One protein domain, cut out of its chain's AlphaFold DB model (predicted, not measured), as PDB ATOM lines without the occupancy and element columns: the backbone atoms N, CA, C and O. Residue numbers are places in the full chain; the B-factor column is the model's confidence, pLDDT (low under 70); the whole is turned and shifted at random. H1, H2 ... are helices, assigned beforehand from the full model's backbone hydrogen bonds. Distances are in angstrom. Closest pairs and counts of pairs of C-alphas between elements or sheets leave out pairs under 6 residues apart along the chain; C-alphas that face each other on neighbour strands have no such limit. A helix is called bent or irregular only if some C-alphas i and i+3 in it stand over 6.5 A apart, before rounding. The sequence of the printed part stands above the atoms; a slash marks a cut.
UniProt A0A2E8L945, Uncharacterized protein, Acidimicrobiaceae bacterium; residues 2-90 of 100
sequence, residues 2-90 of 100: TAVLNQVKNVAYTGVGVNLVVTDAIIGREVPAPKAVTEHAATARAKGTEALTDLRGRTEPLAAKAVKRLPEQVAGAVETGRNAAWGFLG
ATOM      1  N   THR A   2      20.876  13.478 -18.489       83.75
ATOM      2  CA  THR A   2      19.909  13.003 -19.507       83.75
ATOM      3  C   THR A   2      18.447  12.970 -19.037       83.75
ATOM      4  O   THR A   2      17.556  13.354 -19.786       83.75
ATOM      5  N   ALA A   3      18.183  12.578 -17.785       87.81
ATOM      6  CA  ALA A   3      16.820  12.525 -17.242       87.81
ATOM      7  C   ALA A   3      16.145  13.908 -17.173       87.81
ATOM      8  O   ALA A   3      15.000  14.055 -17.591       87.81
ATOM      9  N   VAL A   4      16.877  14.932 -16.720       89.25
ATOM     10  CA  VAL A   4      16.382  16.318 -16.651       89.25
ATOM     11  C   VAL A   4      16.102  16.855 -18.054       89.25
ATOM     12  O   VAL A   4      15.058  17.452 -18.291       89.25
ATOM     13  N   LEU A   5      16.986  16.578 -19.017       90.62
ATOM     14  CA  LEU A   5      16.767  16.974 -20.408       90.62
ATOM     15  C   LEU A   5      15.496  16.335 -20.993       90.62
ATOM     16  O   LEU A   5      14.733  17.003 -21.687       90.62
ATOM     17  N   ASN A   6      15.240  15.062 -20.689       90.69
ATOM     18  CA  ASN A   6      14.025  14.375 -21.128       90.69
ATOM     19  C   ASN A   6      12.766  14.960 -20.474       90.69
ATOM     20  O   ASN A   6      11.752  15.121 -21.148       90.69
ATOM     21  N   GLN A   7      12.834  15.338 -19.196       88.69
ATOM     22  CA  GLN A   7      11.735  16.033 -18.522       88.69
ATOM     23  C   GLN A   7      11.429  17.380 -19.187       88.69
ATOM     24  O   GLN A   7      10.274  17.645 -19.509       88.69
ATOM     25  N   VAL A   8      12.452  18.193 -19.468       91.75
ATOM     26  CA  VAL A   8      12.281  19.488 -20.148       91.75
ATOM     27  C   VAL A   8      11.658  19.305 -21.534       91.75
ATOM     28  O   VAL A   8      10.721  20.019 -21.886       91.75
ATOM     29  N   LYS A   9      12.119  18.310 -22.304       90.75
ATOM     30  CA  LYS A   9      11.527  17.975 -23.609       90.75
ATOM     31  C   LYS A   9      10.052  17.597 -23.485       90.75
ATOM     32  O   LYS A   9       9.239  18.106 -24.249       90.75
ATOM     33  N   ASN A  10       9.697  16.750 -22.521       91.31
ATOM     34  CA  ASN A  10       8.308  16.348 -22.304       91.31
ATOM     35  C   ASN A  10       7.418  17.544 -21.954       91.31
ATOM     36  O   ASN A  10       6.346  17.682 -22.534       91.31
ATOM     37  N   VAL A  11       7.880  18.440 -21.075       91.81
ATOM     38  CA  VAL A  11       7.145  19.665 -20.725       91.81
ATOM     39  C   VAL A  11       6.931  20.551 -21.955       91.81
ATOM     40  O   VAL A  11       5.820  21.035 -22.175       91.81
ATOM     41  N   ALA A  12       7.960  20.723 -22.790       92.81
ATOM     42  CA  ALA A  12       7.846  21.491 -24.027       92.81
ATOM     43  C   ALA A  12       6.816  20.875 -24.993       92.81
ATOM     44  O   ALA A  12       5.953  21.590 -25.504       92.81
ATOM     45  N   TYR A  13       6.850  19.551 -25.189       95.56
ATOM     46  CA  TYR A  13       5.861  18.855 -26.015       95.56
ATOM     47  C   TYR A  13       4.447  18.977 -25.471       95.56
ATOM     48  O   TYR A  13       3.530  19.171 -26.260       95.56
ATOM     49  N   THR A  14       4.254  18.895 -24.156       94.81
ATOM     50  CA  THR A  14       2.935  19.084 -23.552       94.81
ATOM     51  C   THR A  14       2.399  20.489 -23.826       94.81
ATOM     52  O   THR A  14       1.268  20.623 -24.280       94.81
ATOM     53  N   GLY A  15       3.207  21.535 -23.616       93.06
ATOM     54  CA  GLY A  15       2.779  22.918 -23.856       93.06
ATOM     55  C   GLY A  15       2.419  23.189 -25.319       93.06
ATOM     56  O   GLY A  15       1.358  23.743 -25.611       93.06
ATOM     57  N   VAL A  16       3.265  22.753 -26.256       95.00
ATOM     58  CA  VAL A  16       2.973  22.847 -27.698       95.00
ATOM     59  C   VAL A  16       1.758  21.990 -28.062       95.00
ATOM     60  O   VAL A  16       0.885  22.427 -28.803       95.00
ATOM     61  N   GLY A  17       1.675  20.791 -27.495       96.38
ATOM     62  CA  GLY A  17       0.617  19.820 -27.719       96.38
ATOM     63  C   GLY A  17      -0.767  20.332 -27.379       96.38
ATOM     64  O   GLY A  17      -1.670  20.217 -28.198       96.38
ATOM     65  N   VAL A  18      -0.929  20.937 -26.199       96.81
ATOM     66  CA  VAL A  18      -2.205  21.538 -25.784       96.81
ATOM     67  C   VAL A  18      -2.637  22.621 -26.772       96.81
ATOM     68  O   VAL A  18      -3.791  22.632 -27.192       96.81
ATOM     69  N   ASN A  19      -1.715  23.490 -27.199       96.00
ATOM     70  CA  ASN A  19      -2.027  24.526 -28.185       96.00
ATOM     71  C   ASN A  19      -2.455  23.930 -29.532       96.00
ATOM     72  O   ASN A  19      -3.424  24.406 -30.122       96.00
ATOM     73  N   LEU A  20      -1.775  22.880 -30.006       96.00
ATOM     74  CA  LEU A  20      -2.144  22.194 -31.245       96.00
ATOM     75  C   LEU A  20      -3.525  21.544 -31.139       96.00
ATOM     76  O   LEU A  20      -4.356  21.796 -32.000       96.00
ATOM     77  N   VAL A  21      -3.805  20.794 -30.069       96.50
ATOM     78  CA  VAL A  21      -5.104  20.125 -29.870       96.50
ATOM     79  C   VAL A  21      -6.253  21.137 -29.820       96.50
ATOM     80  O   VAL A  21      -7.267  20.954 -30.488       96.50
ATOM     81  N   VAL A  22      -6.088  22.240 -29.081       95.81
ATOM     82  CA  VAL A  22      -7.100  23.309 -29.023       95.81
ATOM     83  C   VAL A  22      -7.288  23.964 -30.394       95.81
ATOM     84  O   VAL A  22      -8.417  24.227 -30.802       95.81
ATOM     85  N   THR A  23      -6.200  24.206 -31.124       96.19
ATOM     86  CA  THR A  23      -6.262  24.791 -32.471       96.19
ATOM     87  C   THR A  23      -6.970  23.858 -33.451       96.19
ATOM     88  O   THR A  23      -7.845  24.303 -34.192       96.19
ATOM     89  N   ASP A  24      -6.638  22.566 -33.429       96.25
ATOM     90  CA  ASP A  24      -7.257  21.548 -34.276       96.25
ATOM     91  C   ASP A  24      -8.772  21.465 -34.008       96.25
ATOM     92  O   ASP A  24      -9.563  21.407 -34.950       96.25
ATOM     93  N   ALA A  25      -9.186  21.548 -32.736       95.62
ATOM     94  CA  ALA A  25     -10.592  21.586 -32.330       95.62
ATOM     95  C   ALA A  25     -11.329  22.838 -32.844       95.62
ATOM     96  O   ALA A  25     -12.419  22.725 -33.401       95.62
ATOM     97  N   ILE A  26     -10.722  24.025 -32.723       96.06
ATOM     98  CA  ILE A  26     -11.289  25.292 -33.229       96.06
ATOM     99  C   ILE A  26     -11.463  25.266 -34.746       96.06
ATOM    100  O   ILE A  26     -12.468  25.750 -35.263       96.06
ATOM    101  N   ILE A  27     -10.491  24.710 -35.466       95.56
ATOM    102  CA  ILE A  27     -10.521  24.638 -36.930       95.56
ATOM    103  C   ILE A  27     -11.407  23.475 -37.413       95.56
ATOM    104  O   ILE A  27     -11.873  23.488 -38.554       95.56
ATOM    105  N   GLY A  28     -11.657  22.474 -36.566       94.44
ATOM    106  CA  GLY A  28     -12.425  21.271 -36.894       94.44
ATOM    107  C   GLY A  28     -11.635  20.225 -37.688       94.44
ATOM    108  O   GLY A  28     -12.227  19.324 -38.279       94.44
ATOM    109  N   ARG A  29     -10.303  20.348 -37.746       92.81
ATOM    110  CA  ARG A  29      -9.394  19.382 -38.383       92.81
ATOM    111  C   ARG A  29      -7.968  19.569 -37.889       92.81
ATOM    112  O   ARG A  29      -7.585  20.660 -37.481       92.81
ATOM    113  N   GLU A  30      -7.160  18.528 -38.053       93.12
ATOM    114  CA  GLU A  30      -5.728  18.603 -37.784       93.12
ATOM    115  C   GLU A  30      -5.036  19.638 -38.696       93.12
ATOM    116  O   GLU A  30      -5.153  19.604 -39.930       93.12
ATOM    117  N   VAL A  31      -4.299  20.574 -38.090       90.06
ATOM    118  CA  VAL A  31      -3.449  21.531 -38.803       90.06
ATOM    119  C   VAL A  31      -2.199  20.812 -39.320       90.06
ATOM    120  O   VAL A  31      -1.449  20.231 -38.529       90.06
ATOM    121  N   PRO A  32      -1.919  20.859 -40.633       90.88
ATOM    122  CA  PRO A  32      -0.756  20.191 -41.192       90.88
ATOM    123  C   PRO A  32       0.538  20.840 -40.693       90.88
ATOM    124  O   PRO A  32       0.729  22.052 -40.792       90.88
ATOM    125  N   ALA A  33       1.450  20.010 -40.192       91.19
ATOM    126  CA  ALA A  33       2.795  20.425 -39.817       91.19
ATOM    127  C   ALA A  33       3.760  20.299 -41.013       91.19
ATOM    128  O   ALA A  33       3.630  19.356 -41.802       91.19
ATOM    129  N   PRO A  34       4.764  21.188 -41.151       92.19
ATOM    130  CA  PRO A  34       5.831  21.012 -42.132       92.19
ATOM    131  C   PRO A  34       6.517  19.650 -41.974       92.19
ATOM    132  O   PRO A  34       6.751  19.215 -40.847       92.19
ATOM    133  N   LYS A  35       6.912  19.015 -43.089       92.69
ATOM    134  CA  LYS A  35       7.521  17.666 -43.100       92.69
ATOM    135  C   LYS A  35       8.674  17.501 -42.102       92.69
ATOM    136  O   LYS A  35       8.806  16.450 -41.490       92.69
ATOM    137  N   ALA A  36       9.481  18.546 -41.917       91.06
ATOM    138  CA  ALA A  36      10.626  18.541 -41.007       91.06
ATOM    139  C   ALA A  36      10.251  18.397 -39.517       91.06
ATOM    140  O   ALA A  36      11.109  18.059 -38.710       91.06
ATOM    141  N   VAL A  37       8.999  18.673 -39.138       90.94
ATOM    142  CA  VAL A  37       8.533  18.650 -37.742       90.94
ATOM    143  C   VAL A  37       7.274  17.806 -37.545       90.94
ATOM    144  O   VAL A  37       6.683  17.838 -36.470       90.94
ATOM    145  N   THR A  38       6.851  17.032 -38.548       92.50
ATOM    146  CA  THR A  38       5.615  16.237 -38.484       92.50
ATOM    147  C   THR A  38       5.625  15.231 -37.330       92.50
ATOM    148  O   THR A  38       4.652  15.155 -36.585       92.50
ATOM    149  N   GLU A  39       6.736  14.523 -37.103       92.69
ATOM    150  CA  GLU A  39       6.859  13.580 -35.976       92.69
ATOM    151  C   GLU A  39       6.817  14.294 -34.614       92.69
ATOM    152  O   GLU A  39       6.200  13.816 -33.656       92.69
ATOM    153  N   HIS A  40       7.417  15.485 -34.534       93.94
ATOM    154  CA  HIS A  40       7.380  16.324 -33.339       93.94
ATOM    155  C   HIS A  40       5.971  16.850 -33.059       93.94
ATOM    156  O   HIS A  40       5.550  16.864 -31.904       93.94
ATOM    157  N   ALA A  41       5.225  17.230 -34.097       94.50
ATOM    158  CA  ALA A  41       3.836  17.655 -33.981       94.50
ATOM    159  C   ALA A  41       2.930  16.500 -33.529       94.50
ATOM    160  O   ALA A  41       2.112  16.687 -32.632       94.50
ATOM    161  N   ALA A  42       3.119  15.291 -34.072       95.00
ATOM    162  CA  ALA A  42       2.400  14.099 -33.624       95.00
ATOM    163  C   ALA A  42       2.688  13.782 -32.143       95.00
ATOM    164  O   ALA A  42       1.764  13.580 -31.352       95.00
ATOM    165  N   THR A  43       3.962  13.829 -31.741       95.75
ATOM    166  CA  THR A  43       4.377  13.637 -30.339       95.75
ATOM    167  C   THR A  43       3.773  14.700 -29.421       95.75
ATOM    168  O   THR A  43       3.266  14.376 -28.345       95.75
ATOM    169  N   ALA A  44       3.799  15.966 -29.847       96.31
ATOM    170  CA  ALA A  44       3.202  17.070 -29.111       96.31
ATOM    171  C   ALA A  44       1.705  16.831 -28.907       96.31
ATOM    172  O   ALA A  44       1.245  16.868 -27.772       96.31
ATOM    173  N   ARG A  45       0.950  16.506 -29.964       96.25
ATOM    174  CA  ARG A  45      -0.488  16.213 -29.860       96.25
ATOM    175  C   ARG A  45      -0.781  15.095 -28.876       96.25
ATOM    176  O   ARG A  45      -1.599  15.293 -27.989       96.25
ATOM    177  N   ALA A  46      -0.060  13.978 -28.962       95.25
ATOM    178  CA  ALA A  46      -0.225  12.878 -28.015       95.25
ATOM    179  C   ALA A  46      -0.023  13.345 -26.560       95.25
ATOM    180  O   ALA A  46      -0.847  13.057 -25.694       95.25
ATOM    181  N   LYS A  47       1.026  14.140 -26.304       95.56
ATOM    182  CA  LYS A  47       1.307  14.712 -24.976       95.56
ATOM    183  C   LYS A  47       0.285  15.762 -24.533       95.56
ATOM    184  O   LYS A  47       0.005  15.864 -23.341       95.56
ATOM    185  N   GLY A  48      -0.267  16.538 -25.462       95.94
ATOM    186  CA  GLY A  48      -1.344  17.492 -25.207       95.94
ATOM    187  C   GLY A  48      -2.641  16.789 -24.816       95.94
ATOM    188  O   GLY A  48      -3.237  17.128 -23.797       95.94
ATOM    189  N   THR A  49      -3.030  15.764 -25.575       95.81
ATOM    190  CA  THR A  49      -4.201  14.923 -25.293       95.81
ATOM    191  C   THR A  49      -4.079  14.219 -23.943       95.81
ATOM    192  O   THR A  49      -5.030  14.237 -23.161       95.81
ATOM    193  N   GLU A  50      -2.909  13.650 -23.630       95.06
ATOM    194  CA  GLU A  50      -2.611  13.054 -22.317       95.06
ATOM    195  C   GLU A  50      -2.807  14.087 -21.195       95.06
ATOM    196  O   GLU A  50      -3.589  13.867 -20.272       95.06
ATOM    197  N   ALA A  51      -2.199  15.270 -21.325       95.19
ATOM    198  CA  ALA A  51      -2.290  16.316 -20.309       95.19
ATOM    199  C   ALA A  51      -3.714  16.860 -20.106       95.19
ATOM    200  O   ALA A  51      -4.116  17.119 -18.971       95.19
ATOM    201  N   LEU A  52      -4.494  17.026 -21.179       95.56
ATOM    202  CA  LEU A  52      -5.896  17.444 -21.088       95.56
ATOM    203  C   LEU A  52      -6.770  16.353 -20.456       95.56
ATOM    204  O   LEU A  52      -7.643  16.657 -19.643       95.56
ATOM    205  N   THR A  53      -6.499  15.085 -20.768       94.62
ATOM    206  CA  THR A  53      -7.185  13.935 -20.160       94.62
ATOM    207  C   THR A  53      -6.919  13.863 -18.656       94.62
ATOM    208  O   THR A  53      -7.860  13.683 -17.874       94.62
ATOM    209  N   ASP A  54      -5.670  14.064 -18.240       93.38
ATOM    210  CA  ASP A  54      -5.272  14.113 -16.831       93.38
ATOM    211  C   ASP A  54      -5.875  15.322 -16.112       93.38
ATOM    212  O   ASP A  54      -6.389  15.201 -14.994       93.38
ATOM    213  N   LEU A  55      -5.862  16.495 -16.757       93.31
ATOM    214  CA  LEU A  55      -6.488  17.705 -16.230       93.31
ATOM    215  C   LEU A  55      -7.978  17.475 -15.974       93.31
ATOM    216  O   LEU A  55      -8.460  17.775 -14.878       93.31
ATOM    217  N   ARG A  56      -8.694  16.886 -16.936       92.56
ATOM    218  CA  ARG A  56     -10.085  16.459 -16.761       92.56
ATOM    219  C   ARG A  56     -10.210  15.512 -15.567       92.56
ATOM    220  O   ARG A  56     -11.003  15.774 -14.669       92.56
ATOM    221  N   GLY A  57      -9.398  14.455 -15.494       90.75
ATOM    222  CA  GLY A  57      -9.436  13.485 -14.391       90.75
ATOM    223  C   GLY A  57      -9.289  14.120 -13.000       90.75
ATOM    224  O   GLY A  57      -9.952  13.704 -12.051       90.75
ATOM    225  N   ARG A  58      -8.471  15.173 -12.881       91.81
ATOM    226  CA  ARG A  58      -8.250  15.911 -11.626       91.81
ATOM    227  C   ARG A  58      -9.351  16.922 -11.305       91.81
ATOM    228  O   ARG A  58      -9.624  17.170 -10.132       91.81
ATOM    229  N   THR A  59      -9.948  17.534 -12.323       91.06
ATOM    230  CA  THR A  59     -10.899  18.647 -12.157       91.06
ATOM    231  C   THR A  59     -12.350  18.184 -12.096       91.06
ATOM    232  O   THR A  59     -13.139  18.742 -11.331       91.06
ATOM    233  N   GLU A  60     -12.706  17.115 -12.809       90.81
ATOM    234  CA  GLU A  60     -14.082  16.627 -12.907       90.81
ATOM    235  C   GLU A  60     -14.725  16.227 -11.573       90.81
ATOM    236  O   GLU A  60     -15.879  16.600 -11.338       90.81
ATOM    237  N   PRO A  61     -14.020  15.566 -10.635       89.75
ATOM    238  CA  PRO A  61     -14.585  15.287  -9.317       89.75
ATOM    239  C   PRO A  61     -14.960  16.556  -8.538       89.75
ATOM    240  O   PRO A  61     -15.918  16.551  -7.763       89.75
ATOM    241  N   LEU A  62     -14.215  17.651  -8.728       90.88
ATOM    242  CA  LEU A  62     -14.488  18.936  -8.085       90.88
ATOM    243  C   LEU A  62     -15.659  19.645  -8.769       90.88
ATOM    244  O   LEU A  62     -16.576  20.104  -8.086       90.88
ATOM    245  N   ALA A  63     -15.671  19.655 -10.104       90.62
ATOM    246  CA  ALA A  63     -16.771  20.200 -10.892       90.62
ATOM    247  C   ALA A  63     -18.097  19.489 -10.570       90.62
ATOM    248  O   ALA A  63     -19.095  20.147 -10.290       90.62
ATOM    249  N   ALA A  64     -18.102  18.155 -10.477       89.62
ATOM    250  CA  ALA A  64     -19.290  17.383 -10.115       89.62
ATOM    251  C   ALA A  64     -19.825  17.733  -8.713       89.62
ATOM    252  O   ALA A  64     -21.036  17.821  -8.513       89.62
ATOM    253  N   LYS A  65     -18.942  17.973  -7.732       90.81
ATOM    254  CA  LYS A  65     -19.353  18.434  -6.392       90.81
ATOM    255  C   LYS A  65     -19.958  19.836  -6.424       90.81
ATOM    256  O   LYS A  65     -20.895  20.093  -5.673       90.81
ATOM    257  N   ALA A  66     -19.430  20.727  -7.263       90.56
ATOM    258  CA  ALA A  66     -19.971  22.071  -7.432       90.56
ATOM    259  C   ALA A  66     -21.358  22.037  -8.092       90.56
ATOM    260  O   ALA A  66     -22.284  22.658  -7.579       90.56
ATOM    261  N   VAL A  67     -21.526  21.241  -9.154       91.94
ATOM    262  CA  VAL A  67     -22.801  21.080  -9.877       91.94
ATOM    263  C   VAL A  67     -23.922  20.590  -8.958       91.94
ATOM    264  O   VAL A  67     -25.026  21.119  -9.019       91.94
ATOM    265  N   LYS A  68     -23.639  19.665  -8.029       90.75
ATOM    266  CA  LYS A  68     -24.621  19.167  -7.042       90.75
ATOM    267  C   LYS A  68     -25.205  20.239  -6.111       90.75
ATOM    268  O   LYS A  68     -26.189  19.967  -5.434       90.75
ATOM    269  N   ARG A  69     -24.582  21.418  -6.014       93.50
ATOM    270  CA  ARG A  69     -25.058  22.536  -5.178       93.50
ATOM    271  C   ARG A  69     -25.928  23.524  -5.952       93.50
ATOM    272  O   ARG A  69     -26.432  24.472  -5.356       93.50
ATOM    273  N   LEU A  70     -26.054  23.346  -7.264       93.38
ATOM    274  CA  LEU A  70     -26.833  24.223  -8.125       93.38
ATOM    275  C   LEU A  70     -28.300  23.768  -8.163       93.38
ATOM    276  O   LEU A  70     -28.572  22.576  -8.006       93.38
ATOM    277  N   PRO A  71     -29.247  24.688  -8.416       95.56
ATOM    278  CA  PRO A  71     -30.616  24.317  -8.756       95.56
ATOM    279  C   PRO A  71     -30.638  23.365  -9.956       95.56
ATOM    280  O   PRO A  71     -29.849  23.534 -10.884       95.56
ATOM    281  N   GLU A  72     -31.560  22.405  -9.971       89.19
ATOM    282  CA  GLU A  72     -31.611  21.314 -10.961       89.19
ATOM    283  C   GLU A  72     -31.583  21.809 -12.419       89.19
ATOM    284  O   GLU A  72     -30.813  21.314 -13.243       89.19
ATOM    285  N   GLN A  73     -32.338  22.872 -12.708       85.25
ATOM    286  CA  GLN A  73     -32.395  23.521 -14.024       85.25
ATOM    287  C   GLN A  73     -31.030  24.076 -14.473       85.25
ATOM    288  O   GLN A  73     -30.694  24.034 -15.654       85.25
ATOM    289  N   VAL A  74     -30.224  24.574 -13.531       92.69
ATOM    290  CA  VAL A  74     -28.879  25.105 -13.794       92.69
ATOM    291  C   VAL A  74     -27.858  23.969 -13.853       92.69
ATOM    292  O   VAL A  74     -26.979  23.975 -14.712       92.69
ATOM    293  N   ALA A  75     -27.988  22.968 -12.978       91.31
ATOM    294  CA  ALA A  75     -27.095  21.817 -12.916       91.31
ATOM    295  C   ALA A  75     -27.046  21.058 -14.253       91.31
ATOM    296  O   ALA A  75     -25.953  20.786 -14.754       91.31
ATOM    297  N   GLY A  76     -28.207  20.800 -14.869       89.50
ATOM    298  CA  GLY A  76     -28.288  20.123 -16.167       89.50
ATOM    299  C   GLY A  76     -27.631  20.906 -17.311       89.50
ATOM    300  O   GLY A  76     -26.910  20.328 -18.128       89.50
ATOM    301  N   ALA A  77     -27.812  22.231 -17.348       90.62
ATOM    302  CA  ALA A  77     -27.177  23.093 -18.349       90.62
ATOM    303  C   ALA A  77     -25.647  23.130 -18.188       90.62
ATOM    304  O   ALA A  77     -24.914  23.011 -19.171       90.62
ATOM    305  N   VAL A  78     -25.161  23.235 -16.946       92.00
ATOM    306  CA  VAL A  78     -23.721  23.222 -16.642       92.00
ATOM    307  C   VAL A  78     -23.095  21.874 -16.991       92.00
ATOM    308  O   VAL A  78     -22.028  21.841 -17.603       92.00
ATOM    309  N   GLU A  79     -23.745  20.760 -16.650       90.12
ATOM    310  CA  GLU A  79     -23.247  19.424 -16.988       90.12
ATOM    311  C   GLU A  79     -23.178  19.203 -18.504       90.12
ATOM    312  O   GLU A  79     -22.160  18.726 -19.010       90.12
ATOM    313  N   THR A  80     -24.214  19.624 -19.232       89.69
ATOM    314  CA  THR A  80     -24.258  19.545 -20.699       89.69
ATOM    315  C   THR A  80     -23.137  20.369 -21.331       89.69
ATOM    316  O   THR A  80     -22.375  19.845 -22.143       89.69
ATOM    317  N   GLY A  81     -22.985  21.635 -20.926       91.25
ATOM    318  CA  GLY A  81     -21.938  22.517 -21.448       91.25
ATOM    319  C   GLY A  81     -20.529  22.005 -21.146       91.25
ATOM    320  O   GLY A  81     -19.663  22.016 -22.018       91.25
ATOM    321  N   ARG A  82     -20.304  21.479 -19.938       91.25
ATOM    322  CA  ARG A  82     -19.024  20.881 -19.535       91.25
ATOM    323  C   ARG A  82     -18.678  19.643 -20.365       91.25
ATOM    324  O   ARG A  82     -17.555  19.528 -20.845       91.25
ATOM    325  N   ASN A  83     -19.629  18.728 -20.561       89.75
ATOM    326  CA  ASN A  83     -19.404  17.530 -21.374       89.75
ATOM    327  C   ASN A  83     -19.151  17.895 -22.845       89.75
ATOM    328  O   ASN A  83     -18.271  17.311 -23.478       89.75
ATOM    329  N   ALA A  84     -19.866  18.899 -23.363       91.12
ATOM    330  CA  ALA A  84     -19.646  19.428 -24.704       91.12
ATOM    331  C   ALA A  84     -18.252  20.060 -24.860       91.12
ATOM    332  O   ALA A  84     -17.624  19.868 -25.896       91.12
ATOM    333  N   ALA A  85     -17.733  20.749 -23.838       92.19
ATOM    334  CA  ALA A  85     -16.393  21.336 -23.877       92.19
ATOM    335  C   ALA A  85     -15.284  20.275 -24.014       92.19
ATOM    336  O   ALA A  85     -14.352  20.462 -24.793       92.19
ATOM    337  N   TRP A  86     -15.396  19.141 -23.315       94.00
ATOM    338  CA  TRP A  86     -14.447  18.033 -23.488       94.00
ATOM    339  C   TRP A  86     -14.593  17.358 -24.849       94.00
ATOM    340  O   TRP A  86     -13.591  17.161 -25.537       94.00
ATOM    341  N   GLY A  87     -15.834  17.092 -25.271       92.00
ATOM    342  CA  GLY A  87     -16.114  16.513 -26.585       92.00
ATOM    343  C   GLY A  87     -15.595  17.378 -27.735       92.00
ATOM    344  O   GLY A  87     -15.030  16.849 -28.687       92.00
ATOM    345  N   PHE A  88     -15.700  18.705 -27.615       93.06
ATOM    346  CA  PHE A  88     -15.134  19.657 -28.571       93.06
ATOM    347  C   PHE A  88     -13.616  19.496 -28.727       93.06
ATOM    348  O   PHE A  88     -13.101  19.560 -29.836       93.06
ATOM    349  N   LEU A  89     -12.904  19.221 -27.632       93.31
ATOM    350  CA  LEU A  89     -11.461  18.970 -27.641       93.31
ATOM    351  C   LEU A  89     -11.087  17.540 -28.072       93.31
ATOM    352  O   LEU A  89      -9.909  17.192 -28.047       93.31
ATOM    353  N   GLY A  90     -12.062  16.688 -28.415       91.50
ATOM    354  CA  GLY A  90     -11.827  15.266 -28.672       91.50
ATOM    355  C   GLY A  90     -11.383  14.490 -27.427       91.50
ATOM    356  O   GLY A  90     -10.798  13.417 -27.544       91.50
TER     357      GLY A  90
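What this domain is: This is residues 2 to 90 of the 100 residues of an uncharacterized protein of Acidimicrobiaceae bacterium (UniProt A0A2E8L945). A long helix, H2, and a second helix, H1, cross as an X, and after a tight link H3 folds back from the end of H2, running opposite ways with few contacts to it. Residues 2 to 9 of H1 and residues 34 to 39, of which 35 to 39 belong to H2, stick out from this flat, loose body. The printed part has 89 residues with three named helices, H1, H2 and H3 along the chain, and no named strand; the class is all helix. The radius of gyration of the C-alphas is 16.5 A, and the spans are 52 by 32 by 11 A.

Where its parts are: H2, residues 35 to 67, is 45.1 A long, from C-alpha 35 at (7.521, 17.666, -43.100). It is irregular, with C-alphas 36 and 39 8.0 A apart, and has a kink of 42 degrees near residue 61. H1, residues 2 to 27, is 36.9 A long and begins at (19.909, 13.003, -19.507). H3, residues 72 to 88, is 24.2 A long and ends at (-15.134, 19.657, -28.571).

How they stand to each other: H2 touches H1, residues 40 to 52 against 10 to 21 alone; their closest C-alphas, of Gly 48 and Gly 17, are 3.9 A apart. Their lines are about perpendicular, at 79 degrees. H2 and H3 form a helical hairpin with a shallow tilt of 12 degrees, opposite ways. They only just touch, with 3 pairs of C-alphas within 8 A, through Val 67 of H2 and residues 75 to 79 of H3; the closest C-alphas, of Val 67 and Ala 75, are 5.3 A apart. H1 and H3 are close but not clearly touching, the closest C-alphas, of Ala 25 and Phe 88, being 6.2 A apart. Every O i to N i+4 pair is within hydrogen-bond range in H1, against 25 of 29 in H2 and 12 of 13 in H3.

The domain as a whole: The two C-alphas farthest apart, of Thr 2 and Gln 73, are 53.6 A apart. The printed part has no cut; the link from H1 to H2 is short and that from H2 to H3 is tight. Mean pLDDT of the printed part is 92.6, and no printed residue is under 70.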